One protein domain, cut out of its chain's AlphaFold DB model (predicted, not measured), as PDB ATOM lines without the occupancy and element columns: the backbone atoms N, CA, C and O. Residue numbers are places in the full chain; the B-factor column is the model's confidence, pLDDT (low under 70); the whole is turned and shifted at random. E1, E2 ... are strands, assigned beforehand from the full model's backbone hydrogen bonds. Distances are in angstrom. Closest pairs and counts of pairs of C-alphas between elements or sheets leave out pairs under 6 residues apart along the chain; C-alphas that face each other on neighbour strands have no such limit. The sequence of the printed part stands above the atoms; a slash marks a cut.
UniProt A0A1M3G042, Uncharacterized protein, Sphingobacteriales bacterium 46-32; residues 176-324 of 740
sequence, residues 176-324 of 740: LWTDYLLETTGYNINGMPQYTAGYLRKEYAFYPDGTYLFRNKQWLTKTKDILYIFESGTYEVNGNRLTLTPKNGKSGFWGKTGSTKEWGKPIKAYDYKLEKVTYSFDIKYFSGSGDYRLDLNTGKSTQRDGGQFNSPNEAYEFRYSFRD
ATOM      1  N   LEU A 176      98.990  91.758 101.885       83.94
ATOM      2  CA  LEU A 176     100.117  91.777 102.806       83.94
ATOM      3  C   LEU A 176     100.293  93.202 103.341       83.94
ATOM      4  O   LEU A 176     100.455  94.147 102.574       83.94
ATOM      5  N   TRP A 177     100.274  93.343 104.658       91.62
ATOM      6  CA  TRP A 177     100.357  94.611 105.373       91.62
ATOM      7  C   TRP A 177     101.512  94.539 106.361       91.62
ATOM      8  O   TRP A 177     101.592  93.592 107.134       91.62
ATOM      9  N   THR A 178     102.421  95.508 106.345       91.88
ATOM     10  CA  THR A 178     103.695  95.440 107.072       91.88
ATOM     11  C   THR A 178     103.969  96.692 107.889       91.88
ATOM     12  O   THR A 178     103.654  97.803 107.475       91.88
ATOM     13  N   ASP A 179     104.585  96.508 109.047       90.50
ATOM     14  CA  ASP A 179     105.127  97.572 109.885       90.50
ATOM     15  C   ASP A 179     106.631  97.321 110.046       90.50
ATOM     16  O   ASP A 179     107.055  96.211 110.392       90.50
ATOM     17  N   TYR A 180     107.439  98.334 109.734       87.56
ATOM     18  CA  TYR A 180     108.893  98.249 109.760       87.56
ATOM     19  C   TYR A 180     109.493  99.426 110.519       87.56
ATOM     20  O   TYR A 180     109.456 100.566 110.062       87.56
ATOM     21  N   LEU A 181     110.107  99.117 111.657       84.44
ATOM     22  CA  LEU A 181     110.739 100.087 112.539       84.44
ATOM     23  C   LEU A 181     112.230  99.769 112.666       84.44
ATOM     24  O   LEU A 181     112.613  98.642 112.990       84.44
ATOM     25  N   LEU A 182     113.079 100.767 112.420       83.44
ATOM     26  CA  LEU A 182     114.506 100.693 112.738       83.44
ATOM     27  C   LEU A 182     114.708 100.884 114.245       83.44
ATOM     28  O   LEU A 182     114.038 101.706 114.869       83.44
ATOM     29  N   GLU A 183     115.628 100.126 114.838       82.31
ATOM     30  CA  GLU A 183     115.969 100.274 116.254       82.31
ATOM     31  C   GLU A 183     116.717 101.600 116.482       82.31
ATOM     32  O   GLU A 183     117.659 101.923 115.766       82.31
ATOM     33  N   THR A 184     116.318 102.359 117.505       72.94
ATOM     34  CA  THR A 184     116.925 103.652 117.890       72.94
ATOM     35  C   THR A 184     117.524 103.633 119.303       72.94
ATOM     36  O   THR A 184     117.753 104.673 119.923       72.94
ATOM     37  N   THR A 185     117.740 102.446 119.880       62.53
ATOM     38  CA  THR A 185     118.040 102.312 121.310       62.53
ATOM     39  C   THR A 185     119.467 102.765 121.659       62.53
ATOM     40  O   THR A 185     120.445 102.025 121.577       62.53
ATOM     41  N   GLY A 186     119.570 103.969 122.225       54.53
ATOM     42  CA  GLY A 186     120.619 104.342 123.180       54.53
ATOM     43  C   GLY A 186     121.880 104.997 122.619       54.53
ATOM     44  O   GLY A 186     122.950 104.782 123.182       54.53
ATOM     45  N   TYR A 187     121.749 105.810 121.571       55.94
ATOM     46  CA  TYR A 187     122.734 106.840 121.240       55.94
ATOM     47  C   TYR A 187     121.994 108.082 120.729       55.94
ATOM     48  O   TYR A 187     121.241 107.994 119.762       55.94
ATOM     49  N   ASN A 188     122.175 109.224 121.393       63.41
ATOM     50  CA  ASN A 188     121.625 110.511 120.967       63.41
ATOM     51  C   ASN A 188     122.798 111.425 120.601       63.41
ATOM     52  O   ASN A 188     123.671 111.648 121.436       63.41
ATOM     53  N   ILE A 189     122.811 111.967 119.383       53.97
ATOM     54  CA  ILE A 189     123.760 113.016 118.977       53.97
ATOM     55  C   ILE A 189     122.954 114.303 118.856       53.97
ATOM     56  O   ILE A 189     121.954 114.332 118.144       53.97
ATOM     57  N   ASN A 190     123.351 115.353 119.578       67.75
ATOM     58  CA  ASN A 190     122.656 116.648 119.593       67.75
ATOM     59  C   ASN A 190     121.147 116.541 119.906       67.75
ATOM     60  O   ASN A 190     120.334 117.255 119.330       67.75
ATOM     61  N   GLY A 191     120.761 115.611 120.789       67.50
ATOM     62  CA  GLY A 191     119.358 115.388 121.166       67.50
ATOM     63  C   GLY A 191     118.529 114.573 120.165       67.50
ATOM     64  O   GLY A 191     117.361 114.313 120.438       67.50
ATOM     65  N   MET A 192     119.116 114.120 119.050       56.22
ATOM     66  CA  MET A 192     118.431 113.312 118.036       56.22
ATOM     67  C   MET A 192     118.774 111.819 118.190       56.22
ATOM     68  O   MET A 192     119.968 111.481 118.190       56.22
ATOM     69  N   PRO A 193     117.771 110.920 118.274       68.38
ATOM     70  CA  PRO A 193     117.990 109.476 118.319       68.38
ATOM     71  C   PRO A 193     118.726 108.984 117.076       68.38
ATOM     72  O   PRO A 193     118.338 109.302 115.955       68.38
ATOM     73  N   GLN A 194     119.780 108.198 117.271       72.56
ATOM     74  CA  GLN A 194     120.490 107.538 116.180       72.56
ATOM     75  C   GLN A 194     119.953 106.123 115.973       72.56
ATOM     76  O   GLN A 194     119.682 105.399 116.934       72.56
ATOM     77  N   TYR A 195     119.829 105.723 114.709       74.88
ATOM     78  CA  TYR A 195     119.500 104.346 114.359       74.88
ATOM     79  C   TYR A 195     120.687 103.429 114.664       74.88
ATOM     80  O   TYR A 195     121.832 103.729 114.323       74.88
ATOM     81  N   THR A 196     120.412 102.290 115.286       76.50
ATOM     82  CA  THR A 196     121.348 101.168 115.342       76.50
ATOM     83  C   THR A 196     121.169 100.311 114.079       76.50
ATOM     84  O   THR A 196     120.283 100.543 113.257       76.50
ATOM     85  N   ALA A 197     121.976  99.259 113.922       79.81
ATOM     86  CA  ALA A 197     121.778  98.267 112.859       79.81
ATOM     87  C   ALA A 197     120.572  97.322 113.101       79.81
ATOM     88  O   ALA A 197     120.413  96.330 112.384       79.81
ATOM     89  N   GLY A 198     119.763  97.575 114.136       86.00
ATOM     90  CA  GLY A 198     118.649  96.728 114.548       86.00
ATOM     91  C   GLY A 198     117.310  97.085 113.910       86.00
ATOM     92  O   GLY A 198     117.141  98.151 113.321       86.00
ATOM     93  N   TYR A 199     116.331  96.189 114.043       90.12
ATOM     94  CA  TYR A 199     114.974  96.410 113.564       90.12
ATOM     95  C   TYR A 199     113.892  95.583 114.271       90.12
ATOM     96  O   TYR A 199     114.138  94.509 114.829       90.12
ATOM     97  N   LEU A 200     112.656  96.061 114.132       90.56
ATOM     98  CA  LEU A 200     111.417  95.368 114.454       90.56
ATOM     99  C   LEU A 200     110.547  95.320 113.194       90.56
ATOM    100  O   LEU A 200     110.336  96.337 112.535       90.56
ATOM    101  N   ARG A 201     110.058  94.133 112.843       93.19
ATOM    102  CA  ARG A 201     109.187  93.914 111.684       93.19
ATOM    103  C   ARG A 201     107.945  93.171 112.120       93.19
ATOM    104  O   ARG A 201     108.071  92.113 112.733       93.19
ATOM    105  N   LYS A 202     106.777  93.685 111.759       94.50
ATOM    106  CA  LYS A 202     105.497  92.989 111.895       94.50
ATOM    107  C   LYS A 202     104.815  92.912 110.541       94.50
ATOM    108  O   LYS A 202     105.008  93.784 109.696       94.50
ATOM    109  N   GLU A 203     103.989  91.901 110.345       94.62
ATOM    110  CA  GLU A 203     103.168  91.801 109.148       94.62
ATOM    111  C   GLU A 203     101.894  90.985 109.357       94.62
ATOM    112  O   GLU A 203     101.876  90.038 110.143       94.62
ATOM    113  N   TYR A 204     100.857  91.339 108.599       95.19
ATOM    114  CA  TYR A 204      99.644  90.563 108.381       95.19
ATOM    115  C   TYR A 204      99.538  90.163 106.916       95.19
ATOM    116  O   TYR A 204      99.566  91.013 106.034       95.19
ATOM    117  N   ALA A 205      99.316  88.881 106.662       92.69
ATOM    118  CA  ALA A 205      98.842  88.367 105.389       92.69
ATOM    119  C   ALA A 205      97.381  87.931 105.559       92.69
ATOM    120  O   ALA A 205      97.114  86.926 106.223       92.69
ATOM    121  N   PHE A 206      96.440  88.681 104.986       90.69
ATOM    122  CA  PHE A 206      95.021  88.317 104.929       90.69
ATOM    123  C   PHE A 206      94.737  87.610 103.607       90.69
ATOM    124  O   PHE A 206      94.866  88.206 102.539       90.69
ATOM    125  N   TYR A 207      94.347  86.339 103.671       84.69
ATOM    126  CA  TYR A 207      94.116  85.511 102.492       84.69
ATOM    127  C   TYR A 207      92.656  85.596 102.022       84.69
ATOM    128  O   TYR A 207      91.746  85.763 102.841       84.69
ATOM    129  N   PRO A 208      92.384  85.432 100.713       75.56
ATOM    130  CA  PRO A 208      91.019  85.481 100.180       75.56
ATOM    131  C   PRO A 208      90.054  84.458 100.802       75.56
ATOM    132  O   PRO A 208      88.844  84.687 100.850       75.56
ATOM    133  N   ASP A 209      90.575  83.336 101.300       80.75
ATOM    134  CA  ASP A 209      89.807  82.247 101.917       80.75
ATOM    135  C   ASP A 209      89.310  82.560 103.345       80.75
ATOM    136  O   ASP A 209      88.685  81.712 103.977       80.75
ATOM    137  N   GLY A 210      89.558  83.773 103.856       83.19
ATOM    138  CA  GLY A 210      89.170  84.175 105.210       83.19
ATOM    139  C   GLY A 210      90.156  83.723 106.288       83.19
ATOM    140  O   GLY A 210      89.850  83.813 107.475       83.19
ATOM    141  N   THR A 211      91.339  83.227 105.914       92.06
ATOM    142  CA  THR A 211      92.427  82.930 106.856       92.06
ATOM    143  C   THR A 211      93.456  84.052 106.906       92.06
ATOM    144  O   THR A 211      93.579  84.836 105.969       92.06
ATOM    145  N   TYR A 212      94.202  84.158 108.002       95.12
ATOM    146  CA  TYR A 212      95.299  85.119 108.109       95.12
ATOM    147  C   TYR A 212      96.544  84.501 108.737       95.12
ATOM    148  O   TYR A 212      96.454  83.533 109.499       95.12
ATOM    149  N   LEU A 213      97.691  85.106 108.434       95.19
ATOM    150  CA  LEU A 213      98.968  84.874 109.097       95.19
ATOM    151  C   LEU A 213      99.518  86.211 109.596       95.19
ATOM    152  O   LEU A 213      99.682  87.142 108.815       95.19
ATOM    153  N   PHE A 214      99.829  86.287 110.881       96.25
ATOM    154  CA  PHE A 214     100.597  87.363 111.486       96.25
ATOM    155  C   PHE A 214     102.009  86.879 111.810       96.25
ATOM    156  O   PHE A 214     102.173  85.773 112.334       96.25
ATOM    157  N   ARG A 215     103.018  87.716 111.556       95.38
ATOM    158  CA  ARG A 215     104.413  87.463 111.948       95.38
ATOM    159  C   ARG A 215     105.047  88.696 112.567       95.38
ATOM    160  O   ARG A 215     104.786  89.816 112.145       95.38
ATOM    161  N   ASN A 216     105.923  88.476 113.540       94.62
ATOM    162  CA  ASN A 216     106.723  89.513 114.177       94.62
ATOM    163  C   ASN A 216     108.151  88.997 114.394       94.62
ATOM    164  O   ASN A 216     108.349  87.974 115.050       94.62
ATOM    165  N   LYS A 217     109.136  89.704 113.834       93.81
ATOM    166  CA  LYS A 217     110.570  89.426 113.968       93.81
ATOM    167  C   LYS A 217     111.269  90.647 114.545       93.81
ATOM    168  O   LYS A 217     111.214  91.732 113.964       93.81
ATOM    169  N   GLN A 218     111.981  90.452 115.648       92.69
ATOM    170  CA  GLN A 218     112.775  91.499 116.285       92.69
ATOM    171  C   GLN A 218     114.242  91.091 116.298       92.69
ATOM    172  O   GLN A 218     114.628  90.117 116.948       92.69
ATOM    173  N   TRP A 219     115.058  91.857 115.581       92.62
ATOM    174  CA  TRP A 219     116.508  91.729 115.574       92.62
ATOM    175  C   TRP A 219     117.079  93.005 116.199       92.62
ATOM    176  O   TRP A 219     117.235  94.014 115.526       92.62
ATOM    177  N   LEU A 220     117.331  92.999 117.508       89.06
ATOM    178  CA  LEU A 220     117.772  94.192 118.247       89.06
ATOM    179  C   LEU A 220     119.251  94.085 118.580       89.06
ATOM    180  O   LEU A 220     119.648  93.102 119.188       89.06
ATOM    181  N   THR A 221     120.087  95.057 118.230       85.94
ATOM    182  CA  THR A 221     121.552  94.998 118.424       85.94
ATOM    183  C   THR A 221     121.966  94.705 119.866       85.94
ATOM    184  O   THR A 221     122.959  94.014 120.083       85.94
ATOM    185  N   LYS A 222     121.183  95.166 120.848       83.69
ATOM    186  CA  LYS A 222     121.473  95.009 122.282       83.69
ATOM    187  C   LYS A 222     120.945  93.718 122.907       83.69
ATOM    188  O   LYS A 222     121.302  93.411 124.041       83.69
ATOM    189  N   THR A 223     120.117  92.949 122.202       85.50
ATOM    190  CA  THR A 223     119.689  91.624 122.670       85.50
ATOM    191  C   THR A 223     120.616  90.550 122.118       85.50
ATOM    192  O   THR A 223     121.132  90.663 121.007       85.50
ATOM    193  N   LYS A 224     120.835  89.474 122.876       88.56
ATOM    194  CA  LYS A 224     121.634  88.339 122.392       88.56
ATOM    195  C   LYS A 224     120.927  87.588 121.257       88.56
ATOM    196  O   LYS A 224     121.568  87.161 120.298       88.56
ATOM    197  N   ASP A 225     119.603  87.516 121.342       93.75
ATOM    198  CA  ASP A 225     118.783  86.607 120.547       93.75
ATOM    199  C   ASP A 225     117.755  87.370 119.698       93.75
ATOM    200  O   ASP A 225     117.387  88.510 120.002       93.75
ATOM    201  N   ILE A 226     117.308  86.728 118.619       94.56
ATOM    202  CA  ILE A 226     116.224  87.168 117.739       94.56
ATOM    203  C   ILE A 226     114.912  86.654 118.324       94.56
ATOM    204  O   ILE A 226     114.776  85.446 118.527       94.56
ATOM    205  N   LEU A 227     113.942  87.540 118.553       92.69
ATOM    206  CA  LEU A 227     112.578  87.139 118.896       92.69
ATOM    207  C   LEU A 227     111.781  86.917 117.611       92.69
ATOM    208  O   LEU A 227     111.772  87.779 116.728       92.69
ATOM    209  N   TYR A 228     111.081  85.789 117.531       94.56
ATOM    210  CA  TYR A 228     110.124  85.511 116.469       94.56
ATOM    211  C   TYR A 228     108.794  85.048 117.046       94.56
ATOM    212  O   TYR A 228     108.754  84.186 117.924       94.56
ATOM    213  N   ILE A 229     107.712  85.614 116.527       93.56
ATOM    214  CA  ILE A 229     106.333  85.278 116.867       93.56
ATOM    215  C   ILE A 229     105.572  85.066 115.562       93.56
ATOM    216  O   ILE A 229     105.709  85.859 114.630       93.56
ATOM    217  N   PHE A 230     104.718  84.047 115.522       94.50
ATOM    218  CA  PHE A 230     103.659  83.973 114.526       94.50
ATOM    219  C   PHE A 230     102.329  83.575 115.155       94.50
ATOM    220  O   PHE A 230     102.285  82.844 116.146       94.50
ATOM    221  N   GLU A 231     101.248  84.021 114.530       95.19
ATOM    222  CA  GLU A 231      99.877  83.631 114.841       95.19
ATOM    223  C   GLU A 231      99.118  83.430 113.528       95.19
ATOM    224  O   GLU A 231      99.318  84.166 112.569       95.19
ATOM    225  N   SER A 232      98.249  82.432 113.459       95.12
ATOM    226  CA  SER A 232      97.369  82.223 112.315       95.12
ATOM    227  C   SER A 232      95.982  81.795 112.758       95.12
ATOM    228  O   SER A 232      95.791  81.197 113.821       95.12
ATOM    229  N   GLY A 233      94.991  82.095 111.930       94.56
ATOM    230  CA  GLY A 233      93.601  81.801 112.231       94.56
ATOM    231  C   GLY A 233      92.678  82.243 111.112       94.56
ATOM    232  O   GLY A 233      93.065  82.260 109.944       94.56
ATOM    233  N   THR A 234      91.452  82.592 111.476       95.19
ATOM    234  CA  THR A 234      90.441  83.117 110.554       95.19
ATOM    235  C   THR A 234      90.137  84.575 110.859       95.19
ATOM    236  O   THR A 234      90.209  84.991 112.018       95.19
ATOM    237  N   TYR A 235      89.785  85.342 109.836       93.88
ATOM    238  CA  TYR A 235      89.304  86.708 109.975       93.88
ATOM    239  C   TYR A 235      87.919  86.866 109.357       93.88
ATOM    240  O   TYR A 235      87.543  86.145 108.435       93.88
ATOM    241  N   GLU A 236      87.177  87.837 109.869       88.44
ATOM    242  CA  GLU A 236      85.882  88.243 109.341       88.44
ATOM    243  C   GLU A 236      85.830  89.766 109.271       88.44
ATOM    244  O   GLU A 236      86.266  90.451 110.203       88.44
ATOM    245  N   VAL A 237      85.304  90.285 108.164       76.69
ATOM    246  CA  VAL A 237      85.078  91.715 107.964       76.69
ATOM    247  C   VAL A 237      83.578  91.967 107.935       76.69
ATOM    248  O   VAL A 237      82.865  91.341 107.158       76.69
ATOM    249  N   ASN A 238      83.111  92.892 108.767       76.56
ATOM    250  CA  ASN A 238      81.733  93.374 108.763       76.56
ATOM    251  C   ASN A 238      81.746  94.906 108.846       76.56
ATOM    252  O   ASN A 238      82.059  95.477 109.894       76.56
ATOM    253  N   GLY A 239      81.477  95.574 107.722       74.88
ATOM    254  CA  GLY A 239      81.628  97.025 107.602       74.88
ATOM    255  C   GLY A 239      83.067  97.465 107.892       74.88
ATOM    256  O   GLY A 239      84.007  96.954 107.285       74.88
ATOM    257  N   ASN A 240      83.231  98.381 108.851       79.69
ATOM    258  CA  ASN A 240      84.529  98.855 109.343       79.69
ATOM    259  C   ASN A 240      85.082  98.022 110.515       79.69
ATOM    260  O   ASN A 240      85.968  98.485 111.231       79.69
ATOM    261  N   ARG A 241      84.550  96.817 110.761       83.38
ATOM    262  CA  ARG A 241      85.001  95.936 111.846       83.38
ATOM    263  C   ARG A 241      85.752  94.731 111.295       83.38
ATOM    264  O   ARG A 241      85.205  93.982 110.491       83.38
ATOM    265  N   LEU A 242      86.972  94.513 111.781       91.12
ATOM    266  CA  LEU A 242      87.809  93.350 111.482       91.12
ATOM    267  C   LEU A 242      87.926  92.478 112.734       91.12
ATOM    268  O   LEU A 242      88.524  92.889 113.726       91.12
ATOM    269  N   THR A 243      87.376  91.266 112.696       93.94
ATOM    270  CA  THR A 243      87.475  90.299 113.800       93.94
ATOM    271  C   THR A 243      88.491  89.222 113.472       93.94
ATOM    272  O   THR A 243      88.321  88.494 112.499       93.94
ATOM    273  N   LEU A 244      89.516  89.074 114.309       96.00
ATOM    274  CA  LEU A 244      90.550  88.050 114.183       96.00
ATOM    275  C   LEU A 244      90.325  86.951 115.220       96.00
ATOM    276  O   LEU A 244      90.287  87.213 116.420       96.00
ATOM    277  N   THR A 245      90.176  85.714 114.744       96.44
ATOM    278  CA  THR A 245      89.977  84.512 115.564       96.44
ATOM    279  C   THR A 245      91.181  83.582 115.384       96.44
ATOM    280  O   THR A 245      91.217  82.800 114.427       96.44
ATOM    281  N   PRO A 246      92.209  83.699 116.241       95.88
ATOM    282  CA  PRO A 246      93.408  82.873 116.150       95.88
ATOM    283  C   PRO A 246      93.145  81.397 116.456       95.88
ATOM    284  O   PRO A 246      92.288  81.062 117.271       95.88
ATOM    285  N   LYS A 247      93.902  80.518 115.794       94.25
ATOM    286  CA  LYS A 247      93.843  79.055 115.954       94.25
ATOM    287  C   LYS A 247      95.194  78.444 116.312       94.25
ATOM    288  O   LYS A 247      95.234  77.502 117.090       94.25
ATOM    289  N   ASN A 248      96.285  78.976 115.761       92.38
ATOM    290  CA  ASN A 248      97.643  78.501 116.017       92.38
ATOM    291  C   ASN A 248      98.565  79.688 116.274       92.38
ATOM    292  O   ASN A 248      98.432  80.716 115.616       92.38
ATOM    293  N   GLY A 249      99.558  79.528 117.139       92.44
ATOM    294  CA  GLY A 249     100.604  80.529 117.299       92.44
ATOM    295  C   GLY A 249     101.763  80.012 118.132       92.44
ATOM    296  O   GLY A 249     101.572  79.212 119.048       92.44
ATOM    297  N   LYS A 250     102.973  80.467 117.811       91.88
ATOM    298  CA  LYS A 250     104.186  80.166 118.578       91.88
ATOM    299  C   LYS A 250     105.076  81.389 118.678       91.88
ATOM    300  O   LYS A 250     105.082  82.249 117.800       91.88
ATOM    301  N   SER A 251     105.854  81.420 119.747       91.94
ATOM    302  CA  SER A 251     106.905  82.400 119.984       91.94
ATOM    303  C   SER A 251     108.212  81.681 120.282       91.94
ATOM    304  O   SER A 251     108.209  80.545 120.754       91.94
ATOM    305  N   GLY A 252     109.349  82.309 120.028       92.12
ATOM    306  CA  GLY A 252     110.630  81.738 120.399       92.12
ATOM    307  C   GLY A 252     111.806  82.665 120.167       92.12
ATOM    308  O   GLY A 252     111.679  83.744 119.587       92.12
ATOM    309  N   PHE A 253     112.960  82.194 120.616       93.88
ATOM    310  CA  PHE A 253     114.243  82.854 120.486       93.88
ATOM    311  C   PHE A 253     115.186  82.017 119.631       93.88
ATOM    312  O   PHE A 253     115.298  80.799 119.809       93.88
ATOM    313  N   TRP A 254     115.896  82.693 118.735       94.94
ATOM    314  CA  TRP A 254     116.947  82.123 117.899       94.94
ATOM    315  C   TRP A 254     118.241  82.895 118.101       94.94
ATOM    316  O   TRP A 254     118.227  84.112 118.278       94.94
ATOM    317  N   GLY A 255     119.368  82.193 118.050       93.25
ATOM    318  CA  GLY A 255     120.674  82.838 118.070       93.25
ATOM    319  C   GLY A 255     120.869  83.745 116.855       93.25
ATOM    320  O   GLY A 255     120.172  83.629 115.845       93.25
ATOM    321  N   LYS A 256     121.855  84.635 116.938       92.50
ATOM    322  CA  LYS A 256     122.278  85.488 115.822       92.50
ATOM    323  C   LYS A 256     123.498  84.915 115.115       92.50
ATOM    324  O   LYS A 256     124.297  84.206 115.725       92.50
ATOM    325  N   THR A 257     123.654  85.271 113.847       88.00
ATOM    326  CA  THR A 257     124.916  85.129 113.108       88.00
ATOM    327  C   THR A 257     125.538  86.518 112.903       88.00
ATOM    328  O   THR A 257     125.050  87.510 113.451       88.00
ATOM    329  N   GLY A 258     126.610  86.610 112.109       78.62
ATOM    330  CA  GLY A 258     127.180  87.897 111.692       78.62
ATOM    331  C   GLY A 258     126.282  88.712 110.747       78.62
ATOM    332  O   GLY A 258     126.606  89.858 110.451       78.62
ATOM    333  N   SER A 259     125.164  88.148 110.277       83.44
ATOM    334  CA  SER A 259     124.235  88.779 109.338       83.44
ATOM    335  C   SER A 259     122.872  89.040 109.981       83.44
ATOM    336  O   SER A 259     122.304  88.192 110.668       83.44
ATOM    337  N   THR A 260     122.291  90.205 109.696       79.81
ATOM    338  CA  THR A 260     120.935  90.575 110.146       79.81
ATOM    339  C   THR A 260     119.822  89.879 109.355       79.81
ATOM    340  O   THR A 260     118.644  90.001 109.704       79.81
ATOM    341  N   LYS A 261     120.181  89.164 108.279       80.81
ATOM    342  CA  LYS A 261     119.262  88.410 107.412       80.81
ATOM    343  C   LYS A 261     119.201  86.921 107.747       80.81
ATOM    344  O   LYS A 261     118.317  86.234 107.259       80.81
ATOM    345  N   GLU A 262     120.125  86.427 108.557       87.19
ATOM    346  CA  GLU A 262     120.270  85.004 108.846       87.19
ATOM    347  C   GLU A 262     119.729  84.644 110.231       87.19
ATOM    348  O   GLU A 262     119.610  85.483 111.129       87.19
ATOM    349  N   TRP A 263     119.437  83.359 110.406       91.81
ATOM    350  CA  TRP A 263     119.033  82.780 111.677       91.81
ATOM    351  C   TRP A 263     120.154  81.918 112.243       91.81
ATOM    352  O   TRP A 263     120.726  81.085 111.541       91.81
ATOM    353  N   GLY A 264     120.436  82.081 113.530       90.88
ATOM    354  CA  GLY A 264     121.246  81.137 114.286       90.88
ATOM    355  C   GLY A 264     120.426  79.949 114.792       90.88
ATOM    356  O   GLY A 264     119.271  79.731 114.418       90.88
ATOM    357  N   LYS A 265     121.037  79.161 115.679       90.94
ATOM    358  CA  LYS A 265     120.413  77.958 116.249       90.94
ATOM    359  C   LYS A 265     119.161  78.316 117.075       90.94
ATOM    360  O   LYS A 265     119.177  79.347 117.753       90.94
ATOM    361  N   PRO A 266     118.102  77.484 117.059       92.19
ATOM    362  CA  PRO A 266     116.959  77.660 117.953       92.19
ATOM    363  C   PRO A 266     117.422  77.584 119.410       92.19
ATOM    364  O   PRO A 266     118.182  76.686 119.771       92.19
ATOM    365  N   ILE A 267     116.976  78.530 120.235       92.38
ATOM    366  CA  ILE A 267     117.332  78.601 121.660       92.38
ATOM    367  C   ILE A 267     116.181  78.069 122.497       92.38
ATOM    368  O   ILE A 267     116.363  77.164 123.308       92.38
ATOM    369  N   LYS A 268     114.985  78.633 122.306       89.56
ATOM    370  CA  LYS A 268     113.794  78.242 123.062       89.56
ATOM    371  C   LYS A 268     112.525  78.617 122.313       89.56
ATOM    372  O   LYS A 268     112.488  79.659 121.669       89.56
ATOM    373  N   ALA A 269     111.486  77.800 122.438       86.38
ATOM    374  CA  ALA A 269     110.161  78.068 121.893       86.38
ATOM    375  C   ALA A 269     109.100  77.995 122.999       86.38
ATOM    376  O   ALA A 269     109.285  77.311 124.006       86.38
ATOM    377  N   TYR A 270     108.001  78.705 122.786       85.69
ATOM    378  CA  TYR A 270     106.848  78.810 123.666       85.69
ATOM    379  C   TYR A 270     105.575  78.783 122.826       85.69
ATOM    380  O   TYR A 270     105.556  79.278 121.691       85.69
ATOM    381  N   ASP A 271     104.496  78.278 123.409       85.44
ATOM    382  CA  ASP A 271     103.173  78.512 122.850       85.44
ATOM    383  C   ASP A 271     102.829  79.997 122.967       85.44
ATOM    384  O   ASP A 271     103.146  80.662 123.959       85.44
ATOM    385  N   TYR A 272     102.221  80.540 121.916       88.44
ATOM    386  CA  TYR A 272     101.814  81.934 121.902       88.44
ATOM    387  C   TYR A 272     100.382  82.066 122.410       88.44
ATOM    388  O   TYR A 272      99.498  81.307 122.013       88.44
ATOM    389  N   LYS A 273     100.146  83.034 123.299       90.88
ATOM    390  CA  LYS A 273      98.815  83.282 123.852       90.88
ATOM    391  C   LYS A 273      97.898  83.820 122.752       90.88
ATOM    392  O   LYS A 273      98.055  84.956 122.323       90.88
ATOM    393  N   LEU A 274      96.930  83.008 122.344       92.50
ATOM    394  CA  LEU A 274      95.960  83.365 121.313       92.50
ATOM    395  C   LEU A 274      94.892  84.303 121.886       92.50
ATOM    396  O   LEU A 274      94.262  83.995 122.900       92.50
ATOM    397  N   GLU A 275      94.670  85.440 121.231       92.75
ATOM    398  CA  GLU A 275      93.673  86.435 121.633       92.75
ATOM    399  C   GLU A 275      92.697  86.729 120.485       92.75
ATOM    400  O   GLU A 275      93.084  87.236 119.430       92.75
ATOM    401  N   LYS A 276      91.402  86.447 120.693       94.75
ATOM    402  CA  LYS A 276      90.357  86.920 119.778       94.75
ATOM    403  C   LYS A 276      90.188  88.427 119.962       94.75
ATOM    404  O   LYS A 276      89.855  88.876 121.057       94.75
ATOM    405  N   VAL A 277      90.380  89.193 118.889       93.06
ATOM    406  CA  VAL A 277      90.301  90.662 118.915       93.06
ATOM    407  C   VAL A 277      89.405  91.156 117.789       93.06
ATOM    408  O   VAL A 277      89.427  90.611 116.685       93.06
ATOM    409  N   THR A 278      88.639  92.208 118.063       92.75
ATOM    410  CA  THR A 278      87.883  92.942 117.049       92.75
ATOM    411  C   THR A 278      88.387  94.373 116.985       92.75
ATOM    412  O   THR A 278      88.317  95.091 117.980       92.75
ATOM    413  N   TYR A 279      88.863  94.775 115.813       90.88
ATOM    414  CA  TYR A 279      89.317  96.129 115.526       90.88
ATOM    415  C   TYR A 279      88.222  96.889 114.789       90.88
ATOM    416  O   TYR A 279      87.523  96.312 113.954       90.88
ATOM    417  N   SER A 280      88.127  98.188 115.046       87.69
ATOM    418  CA  SER A 280      87.645  99.113 114.020       87.69
ATOM    419  C   SER A 280      88.816  99.388 113.080       87.69
ATOM    420  O   SER A 280      89.905  99.690 113.565       87.69
ATOM    421  N   PHE A 281      88.635  99.271 111.768       85.75
ATOM    422  CA  PHE A 281      89.715  99.494 110.809       85.75
ATOM    423  C   PHE A 281      89.364 100.528 109.744       85.75
ATOM    424  O   PHE A 281      88.192 100.735 109.427       85.75
ATOM    425  N   ASP A 282      90.404 101.151 109.197       73.56
ATOM    426  CA  ASP A 282      90.342 102.029 108.031       73.56
ATOM    427  C   ASP A 282      91.518 101.722 107.091       73.56
ATOM    428  O   ASP A 282      92.586 101.308 107.548       73.56
ATOM    429  N   ILE A 283      91.325 101.903 105.783       73.25
ATOM    430  CA  ILE A 283      92.381 101.760 104.775       73.25
ATOM    431  C   ILE A 283      92.549 103.105 104.076       73.25
ATOM    432  O   ILE A 283      91.693 103.537 103.310       73.25
ATOM    433  N   LYS A 284      93.684 103.756 104.322       64.00
ATOM    434  CA  LYS A 284      93.991 105.101 103.825       64.00
ATOM    435  C   LYS A 284      95.076 105.045 102.763       64.00
ATOM    436  O   LYS A 284      96.080 104.365 102.942       64.00
ATOM    437  N   TYR A 285      94.911 105.787 101.676       50.50
ATOM    438  CA  TYR A 285      95.947 105.927 100.653       50.50
ATOM    439  C   TYR A 285      96.878 107.102 100.975       50.50
ATOM    440  O   TYR A 285      96.411 108.223 101.183       50.50
ATOM    441  N   PHE A 286      98.192 106.860 101.000       41.53
ATOM    442  CA  PHE A 286      99.213 107.878 101.245       41.53
ATOM    443  C   PHE A 286      99.952 108.203  99.949       41.53
ATOM    444  O   PHE A 286     100.915 107.543  99.567       41.53
ATOM    445  N   SER A 287      99.529 109.279  99.284       34.44
ATOM    446  CA  SER A 287     100.095 109.719  98.001       34.44
ATOM    447  C   SER A 287     101.585 110.077  98.061       34.44
ATOM    448  O   SER A 287     102.261 110.002  97.040       34.44
ATOM    449  N   GLY A 288     102.110 110.425  99.243       34.34
ATOM    450  CA  GLY A 288     103.531 110.713  99.450       34.34
ATOM    451  C   GLY A 288     104.446 109.482  99.401       34.34
ATOM    452  O   GLY A 288     105.611 109.622  99.047       34.34
ATOM    453  N   SER A 289     103.935 108.289  99.727       37.56
ATOM    454  CA  SER A 289     104.679 107.021  99.629       37.56
ATOM    455  C   SER A 289     104.175 106.109  98.509       37.56
ATOM    456  O   SER A 289     104.871 105.171  98.143       37.56
ATOM    457  N   GLY A 290     102.999 106.394  97.936       39.03
ATOM    458  CA  GLY A 290     102.364 105.541  96.928       39.03
ATOM    459  C   GLY A 290     101.763 104.256  97.504       39.03
ATOM    460  O   GLY A 290     101.396 103.369  96.741       39.03
ATOM    461  N   ASP A 291     101.635 104.173  98.831       49.25
ATOM    462  CA  ASP A 291     101.201 102.974  99.545       49.25
ATOM    463  C   ASP A 291      99.846 103.191 100.237       49.25
ATOM    464  O   ASP A 291      99.500 104.292 100.678       49.25
ATOM    465  N   TYR A 292      99.079 102.111 100.376       61.97
ATOM    466  CA  TYR A 292      97.919 102.072 101.268       61.97
ATOM    467  C   TYR A 292      98.371 101.777 102.700       61.97
ATOM    468  O   TYR A 292      99.364 101.090 102.914       61.97
ATOM    469  N   ARG A 293      97.628 102.242 103.701       81.06
ATOM    470  CA  ARG A 293      97.872 101.969 105.120       81.06
ATOM    471  C   ARG A 293      96.605 101.440 105.768       81.06
ATOM    472  O   ARG A 293      95.560 102.077 105.675       81.06
ATOM    473  N   LEU A 294      96.719 100.302 106.431       84.12
ATOM    474  CA  LEU A 294      95.707  99.715 107.289       84.12
ATOM    475  C   LEU A 294      95.894 100.246 108.714       84.12
ATOM    476  O   LEU A 294      96.902  99.948 109.360       84.12
ATOM    477  N   ASP A 295      94.913 101.005 109.193       84.00
ATOM    478  CA  ASP A 295      94.847 101.517 110.562       84.00
ATOM    479  C   ASP A 295      93.900 100.625 111.373       84.00
ATOM    480  O   ASP A 295      92.701 100.582 111.102       84.00
ATOM    481  N   LEU A 296      94.422  99.910 112.369       88.25
ATOM    482  CA  LEU A 296      93.659  99.044 113.270       88.25
ATOM    483  C   LEU A 296      93.486  99.720 114.631       88.25
ATOM    484  O   LEU A 296      94.472 100.013 115.300       88.25
ATOM    485  N   ASN A 297      92.241  99.914 115.065       87.56
ATOM    486  CA  ASN A 297      91.897 100.621 116.298       87.56
ATOM    487  C   ASN A 297      91.181  99.703 117.297       87.56
ATOM    488  O   ASN A 297      90.253  98.976 116.930       87.56
ATOM    489  N   THR A 298      91.571  99.756 118.571       85.94
ATOM    490  CA  THR A 298      90.965  98.968 119.660       85.94
ATOM    491  C   THR A 298      91.028  99.704 121.006       85.94
ATOM    492  O   THR A 298      91.817 100.622 121.197       85.94
ATOM    493  N   GLY A 299      90.176  99.322 121.961       81.19
ATOM    494  CA  GLY A 299      90.088  99.969 123.278       81.19
ATOM    495  C   GLY A 299      91.128  99.507 124.307       81.19
ATOM    496  O   GLY A 299      91.138 100.022 125.419       81.19
ATOM    497  N   LYS A 300      91.971  98.519 123.980       82.50
ATOM    498  CA  LYS A 300      92.981  97.951 124.890       82.50
ATOM    499  C   LYS A 300      94.203  97.446 124.124       82.50
ATOM    500  O   LYS A 300      94.097  97.137 122.939       82.50
ATOM    501  N   SER A 301      95.328  97.275 124.817       84.75
ATOM    502  CA  SER A 301      96.494  96.587 124.258       84.75
ATOM    503  C   SER A 301      96.143  95.165 123.815       84.75
ATOM    504  O   SER A 301      95.252  94.519 124.376       84.75
ATOM    505  N   THR A 302      96.856  94.675 122.803       88.06
ATOM    506  CA  THR A 302      96.687  93.311 122.291       88.06
ATOM    507  C   THR A 302      97.987  92.542 122.446       88.06
ATOM    508  O   THR A 302      99.082  93.109 122.371       88.06
ATOM    509  N   GLN A 303      97.879  91.227 122.628       84.56
ATOM    510  CA  GLN A 303      99.051  90.351 122.687       84.56
ATOM    511  C   GLN A 303      99.897  90.443 121.400       84.56
ATOM    512  O   GLN A 303     101.124  90.317 121.449       84.56
ATOM    513  N   ARG A 304      99.218  90.669 120.267       88.44
ATOM    514  CA  ARG A 304      99.746  90.661 118.899       88.44
ATOM    515  C   ARG A 304     100.400  91.976 118.480       88.44
ATOM    516  O   ARG A 304     101.543  91.972 118.024       88.44
ATOM    517  N   ASP A 305      99.702  93.092 118.644       85.56
ATOM    518  CA  ASP A 305     100.137  94.390 118.128       85.56
ATOM    519  C   ASP A 305     100.857  95.240 119.189       85.56
ATOM    520  O   ASP A 305     101.708  96.060 118.833       85.56
ATOM    521  N   GLY A 306     100.621  94.975 120.480       81.25
ATOM    522  CA  GLY A 306     101.335  95.586 121.603       81.25
ATOM    523  C   GLY A 306     100.542  96.659 122.358       81.25
ATOM    524  O   GLY A 306      99.318  96.589 122.476       81.25
ATOM    525  N   GLY A 307     101.275  97.608 122.956       74.06
ATOM    526  CA  GLY A 307     100.758  98.667 123.836       74.06
ATOM    527  C   GLY A 307     100.355  99.964 123.121       74.06
ATOM    528  O   GLY A 307     100.252 100.001 121.900       74.06
ATOM    529  N   GLN A 308     100.103 101.023 123.900       66.19
ATOM    530  CA  GLN A 308      99.660 102.331 123.406       66.19
ATOM    531  C   GLN A 308     100.870 103.144 122.940       66.19
ATOM    532  O   GLN A 308     101.824 103.304 123.698       66.19
ATOM    533  N   PHE A 309     100.826 103.654 121.709       61.38
ATOM    534  CA  PHE A 309     101.897 104.476 121.124       61.38
ATOM    535  C   PHE A 309     101.437 105.907 120.789       61.38
ATOM    536  O   PHE A 309     102.205 106.691 120.238       61.38
ATOM    537  N   ASN A 310     100.190 106.242 121.124       59.38
ATOM    538  CA  ASN A 310      99.553 107.546 120.954       59.38
ATOM    539  C   ASN A 310      99.198 108.190 122.308       59.38
ATOM    540  O   ASN A 310      99.559 107.671 123.366       59.38
ATOM    541  N   SER A 311      98.541 109.356 122.276       62.59
ATOM    542  CA  SER A 311      98.237 110.161 123.466       62.59
ATOM    543  C   SER A 311      97.460 109.351 124.524       62.59
ATOM    544  O   SER A 311      96.573 108.594 124.131       62.59
ATOM    545  N   PRO A 312      97.688 109.550 125.845       52.81
ATOM    546  CA  PRO A 312      97.152 108.709 126.935       52.81
ATOM    547  C   PRO A 312      95.624 108.515 127.036       52.81
ATOM    548  O   PRO A 312      95.175 107.798 127.920       52.81
ATOM    549  N   ASN A 313      94.816 109.115 126.159       63.25
ATOM    550  CA  ASN A 313      93.348 109.043 126.161       63.25
ATOM    551  C   ASN A 313      92.750 108.699 124.782       63.25
ATOM    552  O   ASN A 313      91.543 108.822 124.580       63.25
ATOM    553  N   GLU A 314      93.578 108.301 123.819       61.97
ATOM    554  CA  GLU A 314      93.135 107.875 122.491       61.97
ATOM    555  C   GLU A 314      93.032 106.344 122.405       61.97
ATOM    556  O   GLU A 314      93.696 105.618 123.145       61.97
ATOM    557  N   ALA A 315      92.201 105.833 121.489       67.69
ATOM    558  CA  ALA A 315      92.128 104.395 121.219       67.69
ATOM    559  C   ALA A 315      93.490 103.861 120.744       67.69
ATOM    560  O   ALA A 315      94.217 104.563 120.047       67.69
ATOM    561  N   TYR A 316      93.834 102.617 121.084       78.19
ATOM    562  CA  TYR A 316      95.078 101.987 120.636       78.19
ATOM    563  C   TYR A 316      95.045 101.844 119.114       78.19
ATOM    564  O   TYR A 316      94.174 101.145 118.593       78.19
ATOM    565  N   GLU A 317      95.992 102.481 118.427       83.12
ATOM    566  CA  GLU A 317      96.107 102.480 116.969       83.12
ATOM    567  C   GLU A 317      97.366 101.721 116.525       83.12
ATOM    568  O   GLU A 317      98.479 102.013 116.968       83.12
ATOM    569  N   PHE A 318      97.196 100.769 115.608       86.81
ATOM    570  CA  PHE A 318      98.281 100.015 114.982       86.81
ATOM    571  C   PHE A 318      98.233 100.214 113.471       86.81
ATOM    572  O   PHE A 318      97.188 100.020 112.852       86.81
ATOM    573  N   ARG A 319      99.359 100.602 112.873       88.56
ATOM    574  CA  ARG A 319      99.426 101.027 111.471       88.56
ATOM    575  C   ARG A 319     100.289 100.067 110.672       88.56
ATOM    576  O   ARG A 319     101.420  99.798 111.061       88.56
ATOM    577  N   TYR A 320      99.777  99.604 109.539       87.19
ATOM    578  CA  TYR A 320     100.486  98.694 108.645       87.19
ATOM    579  C   TYR A 320     100.415  99.208 107.211       87.19
ATOM    580  O   TYR A 320      99.338  99.510 106.715       87.19
ATOM    581  N   SER A 321     101.547  99.289 106.524       84.69
ATOM    582  CA  SER A 321     101.618  99.712 105.123       84.69
ATOM    583  C   SER A 321     101.438  98.518 104.193       84.69
ATOM    584  O   SER A 321     102.005  97.448 104.431       84.69
ATOM    585  N   PHE A 322     100.649  98.689 103.140       79.69
ATOM    586  CA  PHE A 322     100.435  97.688 102.108       79.69
ATOM    587  C   PHE A 322     101.754  97.331 101.434       79.69
ATOM    588  O   PHE A 322     102.625  98.176 101.242       79.69
ATOM    589  N   ARG A 323     101.901  96.060 101.081       80.38
ATOM    590  CA  ARG A 323     103.105  95.530 100.464       80.38
ATOM    591  C   ARG A 323     102.726  94.600  99.322       80.38
ATOM    592  O   ARG A 323     102.136  93.550  99.534       80.38
ATOM    593  N   ASP A 324     103.146  94.960  98.119       63.47
ATOM    594  CA  ASP A 324     102.966  94.183  96.886       63.47
ATOM    595  C   ASP A 324     104.148  93.239  96.582       63.47
ATOM    596  O   ASP A 324     104.216  92.611  95.525       63.47
TER     597      ASP A 324
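What this domain is: This is residues 176 to 324 of the 740 residues of an uncharacterized protein of Sphingobacteriales bacterium 46-32 (UniProt A0A1M3G042). A strongly lopsided barrel: the hairpins of E1 to E5 make a long curved sheet, and E7, E8 and E9 cross near one end of it and close the ring from E5 back to E1. E6 is paired onto E5 outside that ring. The 149 printed residues include nine named strands, E1 to E9 in chain order, and no named helix; the class is all strand. E1 to E6 and E7 to E9 are meanders, each strand the antiparallel neighbour of the one before. The whole is compact, with a radius of gyration of the C-alphas of 16.6 A and spans of 45 by 39 by 32 A.

Where its parts are: E1, residues 176 to 182, begins at C-alpha 176 (100.117, 91.777, 102.806). E2 holds residues 199 to 206 and E3 211 to 219. E4, residues 226 to 238, is 36.2 A long, and E5, 241 to 254, is 35.3 A. E6 holds residues 266 to 271, E7 277 to 286 and E8 291 to 298. E9, residues 316 to 323, ends at C-alpha 323 (103.105, 95.530, 100.464).

How they stand to each other: E4 bends by 60 degrees at residue 234 and E5 by 71 degrees at residue 247; N 236 and O 243 are 2.9 A apart, within hydrogen-bond range. On the other side of E5 from E4, E7 pairs with residues 241 to 244, N 242 to O 279 at 2.9 A, and E6 with residues 250 to 254, N 251 to O 270 at 2.9 A. E9 and E1 close the ring, antiparallel, with N 178 and O 321 2.8 A apart.

The domain as a whole: The printed part has no cut. The links E1 to E2, E5 to E6 and E8 to E9 are long. Mean pLDDT of the printed part is 82.1; residues 185 to 193, 284 to 292, 308 to 315 and 324 are under 70.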